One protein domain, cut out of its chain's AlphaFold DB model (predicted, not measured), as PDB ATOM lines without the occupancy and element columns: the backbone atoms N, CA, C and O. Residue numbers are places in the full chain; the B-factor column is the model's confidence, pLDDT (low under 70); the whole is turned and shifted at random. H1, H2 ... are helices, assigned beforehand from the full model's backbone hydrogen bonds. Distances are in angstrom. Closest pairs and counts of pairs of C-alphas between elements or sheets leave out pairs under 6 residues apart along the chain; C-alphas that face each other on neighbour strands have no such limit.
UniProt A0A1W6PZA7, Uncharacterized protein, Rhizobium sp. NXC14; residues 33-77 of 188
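Overview. This is residues 33 to 77 of the 188 residues of an uncharacterized protein of Rhizobium sp. NXC14 (UniProt A0A1W6PZA7). A single longer helix, H1, has a loop of unnamed chain folded beside it and a very short helix, H2, just past its far end. The loop, residues 33 to 55, goes out to a turn near Phe 44 and folds back to where H1 begins. The printed part has 45 residues with two named helices, in the order H1, H2, and no named strand; the class is all helix, though under half of the residues, 18 of 45, are in named elements. It is only just compact, close to loose, with a radius of gyration of the C-alphas of 11.1 A, and its elongated outline spans 32 by 20 by 15 A.

Along the chain. The printed part begins at Val 33, C-alpha at (-16.868, 28.436, 28.738). Residues 33 to 55 hold no named element. H1 is residues 56 to 69, 19.8 A from first to last C-alpha, from (-21.476, 34.375, 29.716) to (-27.868, 31.335, 48.155). H2 is residues 72 to 75, with C-alpha 75 at (-18.506, 38.983, 53.143).

Arrangement. H1 and H2 are close but not clearly touching. Their closest C-alphas, those of Ala 67 and Glu 73, are 6.0 A apart. Their centres are 13.9 A apart. In H1 every O i to N i+4 pair is within hydrogen-bond range; H2 is too short for such a pair, and its one O i to N i+3 pair is within range.

Size, cuts and confidence. The two C-alphas farthest apart, those of Phe 52 and Arg 77, are 33.7 A apart. The printed part has no cut. The link from H1 to H2, of 2 residues, is tight. The mean pLDDT of the printed part is 85.6, and no printed residue is under 70.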
ATOM      1  N   VAL A  33     -17.899  29.319  28.182       81.94
ATOM      2  CA  VAL A  33     -16.868  28.436  28.738       81.94
ATOM      3  C   VAL A  33     -16.412  27.411  27.699       81.94
ATOM      4  O   VAL A  33     -17.202  26.936  26.886       81.94
ATOM      5  N   ASP A  34     -15.129  27.053  27.734       85.06
ATOM      6  CA  ASP A  34     -14.530  25.973  26.931       85.06
ATOM      7  C   ASP A  34     -14.722  24.582  27.562       85.06
ATOM      8  O   ASP A  34     -14.487  23.548  26.937       85.06
ATOM      9  N   THR A  35     -15.171  24.564  28.813       81.56
ATOM     10  CA  THR A  35     -15.415  23.375  29.618       81.56
ATOM     11  C   THR A  35     -16.910  23.048  29.596       81.56
ATOM     12  O   THR A  35     -17.726  23.965  29.714       81.56
ATOM     13  N   PRO A  36     -17.316  21.770  29.481       87.56
ATOM     14  CA  PRO A  36     -18.727  21.404  29.551       87.56
ATOM     15  C   PRO A  36     -19.392  21.925  30.833       87.56
ATOM     16  O   PRO A  36     -18.827  21.785  31.916       87.56
ATOM     17  N   GLY A  37     -20.607  22.473  30.740       81.12
ATOM     18  CA  GLY A  37     -21.266  23.153  31.866       81.12
ATOM     19  C   GLY A  37     -21.387  22.293  33.130       81.12
ATOM     20  O   GLY A  37     -21.132  22.759  34.241       81.12
ATOM     21  N   HIS A  38     -21.669  20.998  32.975       83.06
ATOM     22  CA  HIS A  38     -21.751  20.050  34.092       83.06
ATOM     23  C   HIS A  38     -20.420  19.859  34.848       83.06
ATOM     24  O   HIS A  38     -20.437  19.437  36.000       83.06
ATOM     25  N   LEU A  39     -19.281  20.192  34.231       87.69
ATOM     26  CA  LEU A  39     -17.959  20.240  34.873       87.69
ATOM     27  C   LEU A  39     -17.578  21.654  35.340       87.69
ATOM     28  O   LEU A  39     -16.624  21.815  36.094       87.69
ATOM     29  N   TYR A  40     -18.328  22.674  34.918       87.44
ATOM     30  CA  TYR A  40     -18.137  24.080  35.277       87.44
ATOM     31  C   TYR A  40     -19.128  24.544  36.363       87.44
ATOM     32  O   TYR A  40     -19.538  25.700  36.413       87.44
ATOM     33  N   SER A  41     -19.548  23.625  37.233       90.38
ATOM     34  CA  SER A  41     -20.422  23.895  38.383       90.38
ATOM     35  C   SER A  41     -19.697  23.542  39.681       90.38
ATOM     36  O   SER A  41     -18.785  22.714  39.693       90.38
ATOM     37  N   TYR A  42     -20.104  24.149  40.794       88.50
ATOM     38  CA  TYR A  42     -19.608  23.748  42.102       88.50
ATOM     39  C   TYR A  42     -20.215  22.398  42.465       88.50
ATOM     40  O   TYR A  42     -21.388  22.138  42.221       88.50
ATOM     41  N   THR A  43     -19.441  21.543  43.126       90.75
ATOM     42  CA  THR A  43     -19.932  20.229  43.568       90.75
ATOM     43  C   THR A  43     -21.113  20.325  44.538       90.75
ATOM     44  O   THR A  43     -21.887  19.380  44.650       90.75
ATOM     45  N   PHE A  44     -21.264  21.462  45.221       90.50
ATOM     46  CA  PHE A  44     -22.354  21.749  46.153       90.50
ATOM     47  C   PHE A  44     -23.480  22.609  45.552       90.50
ATOM     48  O   PHE A  44     -24.469  22.855  46.237       90.50
ATOM     49  N   ALA A  45     -23.345  23.082  44.309       88.44
ATOM     50  CA  ALA A  45     -24.361  23.883  43.634       88.44
ATOM     51  C   ALA A  45     -24.383  23.549  42.137       88.44
ATOM     52  O   ALA A  45     -23.486  23.926  41.386       88.44
ATOM     53  N   GLY A  46     -25.421  22.832  41.700       88.44
ATOM     54  CA  GLY A  46     -25.596  22.477  40.292       88.44
ATOM     55  C   GLY A  46     -25.903  23.696  39.420       88.44
ATOM     56  O   GLY A  46     -26.501  24.669  39.892       88.44
ATOM     57  N   GLY A  47     -25.491  23.646  38.155       85.31
ATOM     58  CA  GLY A  47     -25.890  24.611  37.134       85.31
ATOM     59  C   GLY A  47     -26.950  24.030  36.197       85.31
ATOM     60  O   GLY A  47     -26.757  22.957  35.625       85.31
ATOM     61  N   ASP A  48     -28.063  24.745  36.039       86.81
ATOM     62  CA  ASP A  48     -29.157  24.394  35.126       86.81
ATOM     63  C   ASP A  48     -28.879  24.973  33.731       86.81
ATOM     64  O   ASP A  48     -29.506  25.931  33.285       86.81
ATOM     65  N   TRP A  49     -27.862  24.435  33.061       91.56
ATOM     66  CA  TRP A  49     -27.353  24.972  31.796       91.56
ATOM     67  C   TRP A  49     -28.275  24.672  30.606       91.56
ATOM     68  O   TRP A  49     -28.635  23.514  30.391       91.56
ATOM     69  N   SER A  50     -28.579  25.663  29.754       90.25
ATOM     70  CA  SER A  50     -29.334  25.404  28.509       90.25
ATOM     71  C   SER A  50     -28.474  24.827  27.382       90.25
ATOM     72  O   SER A  50     -29.000  24.285  26.405       90.25
ATOM     73  N   LYS A  51     -27.144  24.935  27.497       86.75
ATOM     74  CA  LYS A  51     -26.175  24.479  26.492       86.75
ATOM     75  C   LYS A  51     -25.103  23.598  27.111       86.75
ATOM     76  O   LYS A  51     -24.738  23.745  28.271       86.75
ATOM     77  N   PHE A  52     -24.529  22.726  26.279       88.56
ATOM     78  CA  PHE A  52     -23.373  21.919  26.673       88.56
ATOM     79  C   PHE A  52     -22.166  22.796  27.046       88.56
ATOM     80  O   PHE A  52     -21.482  22.495  28.019       88.56
ATOM     81  N   PHE A  53     -21.969  23.906  26.323       90.69
ATOM     82  CA  PHE A  53     -21.028  24.982  26.646       90.69
ATOM     83  C   PHE A  53     -21.820  26.265  26.960       90.69
ATOM     84  O   PHE A  53     -22.264  26.945  26.024       90.69
ATOM     85  N   PRO A  54     -22.084  26.562  28.248       86.12
ATOM     86  CA  PRO A  54     -22.841  27.741  28.660       86.12
ATOM     87  C   PRO A  54     -22.202  29.054  28.202       86.12
ATOM     88  O   PRO A  54     -20.976  29.185  28.128       86.12
ATOM     89  N   LEU A  55     -23.049  30.041  27.919       87.69
ATOM     90  CA  LEU A  55     -22.615  31.394  27.571       87.69
ATOM     91  C   LEU A  55     -22.479  32.275  28.817       87.69
ATOM     92  O   LEU A  55     -23.017  31.959  29.875       87.69
ATOM     93  N   GLU A  56     -21.783  33.401  28.663       83.25
ATOM     94  CA  GLU A  56     -21.476  34.375  29.716       83.25
ATOM     95  C   GLU A  56     -22.696  34.738  30.575       83.25
ATOM     96  O   GLU A  56     -22.577  34.785  31.794       83.25
ATOM     97  N   GLU A  57     -23.866  34.949  29.966       84.06
ATOM     98  CA  GLU A  57     -25.091  35.305  30.694       84.06
ATOM     99  C   GLU A  57     -25.528  34.213  31.680       84.06
ATOM    100  O   GLU A  57     -25.735  34.505  32.854       84.06
ATOM    101  N   GLU A  58     -25.575  32.947  31.252       87.69
ATOM    102  CA  GLU A  58     -25.959  31.833  32.132       87.69
ATOM    103  C   GLU A  58     -24.927  31.598  33.235       87.69
ATOM    104  O   GLU A  58     -25.282  31.292  34.372       87.69
ATOM    105  N   ILE A  59     -23.641  31.750  32.904       86.44
ATOM    106  CA  ILE A  59     -22.541  31.628  33.868       86.44
ATOM    107  C   ILE A  59     -22.641  32.720  34.938       86.44
ATOM    108  O   ILE A  59     -22.486  32.446  36.128       86.44
ATOM    109  N   ASN A  60     -22.923  33.951  34.522       84.25
ATOM    110  CA  ASN A  60     -23.110  35.078  35.421       84.25
ATOM    111  C   ASN A  60     -24.328  34.881  36.329       84.25
ATOM    112  O   ASN A  60     -24.199  35.032  37.542       84.25
ATOM    113  N   ASP A  61     -25.473  34.482  35.771       85.50
ATOM    114  CA  ASP A  61     -26.688  34.201  36.543       85.50
ATOM    115  C   ASP A  61     -26.471  33.063  37.548       85.50
ATOM    116  O   ASP A  61     -26.932  33.131  38.692       85.50
ATOM    117  N   TYR A  62     -25.719  32.033  37.153       89.50
ATOM    118  CA  TYR A  62     -25.307  30.951  38.040       89.50
ATOM    119  C   TYR A  62     -24.474  31.471  39.221       89.50
ATOM    120  O   TYR A  62     -24.809  31.181  40.373       89.50
ATOM    121  N   PHE A  63     -23.426  32.268  38.975       87.62
ATOM    122  CA  PHE A  63     -22.605  32.817  40.058       87.62
ATOM    123  C   PHE A  63     -23.382  33.786  40.952       87.62
ATOM    124  O   PHE A  63     -23.242  33.719  42.172       87.62
ATOM    125  N   ASP A  64     -24.234  34.633  40.374       83.75
ATOM    126  CA  ASP A  64     -25.122  35.536  41.108       83.75
ATOM    127  C   ASP A  64     -26.086  34.760  42.020       83.75
ATOM    128  O   ASP A  64     -26.351  35.173  43.154       83.75
ATOM    129  N   ARG A  65     -26.634  33.637  41.542       91.62
ATOM    130  CA  ARG A  65     -27.504  32.771  42.344       91.62
ATOM    131  C   ARG A  65     -26.733  32.136  43.492       91.62
ATOM    132  O   ARG A  65     -27.190  32.225  44.627       91.62
ATOM    133  N   VAL A  66     -25.574  31.539  43.219       89.94
ATOM    134  CA  VAL A  66     -24.744  30.898  44.251       89.94
ATOM    135  C   VAL A  66     -24.290  31.923  45.295       89.94
ATOM    136  O   VAL A  66     -24.366  31.659  46.492       89.94
ATOM    137  N   ALA A  67     -23.878  33.122  44.875       85.81
ATOM    138  CA  ALA A  67     -23.467  34.176  45.797       85.81
ATOM    139  C   ALA A  67     -24.591  34.582  46.762       85.81
ATOM    140  O   ALA A  67     -24.329  34.792  47.949       85.81
ATOM    141  N   ARG A  68     -25.835  34.640  46.273       82.75
ATOM    142  CA  ARG A  68     -27.025  34.930  47.083       82.75
ATOM    143  C   ARG A  68     -27.431  33.764  47.981       82.75
ATOM    144  O   ARG A  68     -27.709  33.976  49.154       82.75
ATOM    145  N   GLU A  69     -27.457  32.550  47.442       90.44
ATOM    146  CA  GLU A  69     -27.868  31.335  48.155       90.44
ATOM    147  C   GLU A  69     -26.977  31.051  49.372       90.44
ATOM    148  O   GLU A  69     -27.472  30.662  50.428       90.44
ATOM    149  N   PHE A  70     -25.677  31.319  49.246       87.38
ATOM    150  CA  PHE A  70     -24.688  31.091  50.301       87.38
ATOM    151  C   PHE A  70     -24.287  32.367  51.064       87.38
ATOM    152  O   PHE A  70     -23.313  32.343  51.814       87.38
ATOM    153  N   ASP A  71     -25.010  33.479  50.871       84.56
ATOM    154  CA  ASP A  71     -24.743  34.789  51.495       84.56
ATOM    155  C   ASP A  71     -23.282  35.273  51.343       84.56
ATOM    156  O   ASP A  71     -22.729  35.972  52.189       84.56
ATOM    157  N   ILE A  72     -22.622  34.919  50.238       83.44
ATOM    158  CA  ILE A  72     -21.223  35.288  49.979       83.44
ATOM    159  C   ILE A  72     -21.089  36.814  49.872       83.44
ATOM    160  O   ILE A  72     -20.090  37.394  50.305       83.44
ATOM    161  N   GLU A  73     -22.112  37.486  49.340       77.81
ATOM    162  CA  GLU A  73     -22.120  38.939  49.154       77.81
ATOM    163  C   GLU A  73     -21.926  39.718  50.464       77.81
ATOM    164  O   GLU A  73     -21.286  40.773  50.455       77.81
ATOM    165  N   SER A  74     -22.393  39.200  51.609       75.56
ATOM    166  CA  SER A  74     -22.244  39.869  52.910       75.56
ATOM    167  C   SER A  74     -20.785  39.934  53.389       75.56
ATOM    168  O   SER A  74     -20.403  40.825  54.169       75.56
ATOM    169  N   PHE A  75     -19.937  39.048  52.862       76.12
ATOM    170  CA  PHE A  75     -18.506  38.983  53.143       76.12
ATOM    171  C   PHE A  75     -17.663  39.823  52.182       76.12
ATOM    172  O   PHE A  75     -16.494  40.083  52.478       76.12
ATOM    173  N   ILE A  76     -18.244  40.304  51.082       74.75
ATOM    174  CA  ILE A  76     -17.540  41.112  50.089       74.75
ATOM    175  C   ILE A  76     -17.610  42.596  50.477       74.75
ATOM    176  O   ILE A  76     -18.604  43.107  51.003       74.75
ATOM    177  N   ARG A  77     -16.509  43.317  50.255       71.38
ATOM    178  CA  ARG A  77     -16.438  44.779  50.373       71.38
ATOM    179  C   ARG A  77     -15.938  45.347  49.056       71.38
ATOM    180  O   ARG A  77     -14.755  45.248  48.744       71.38
TER     181      ARG A  77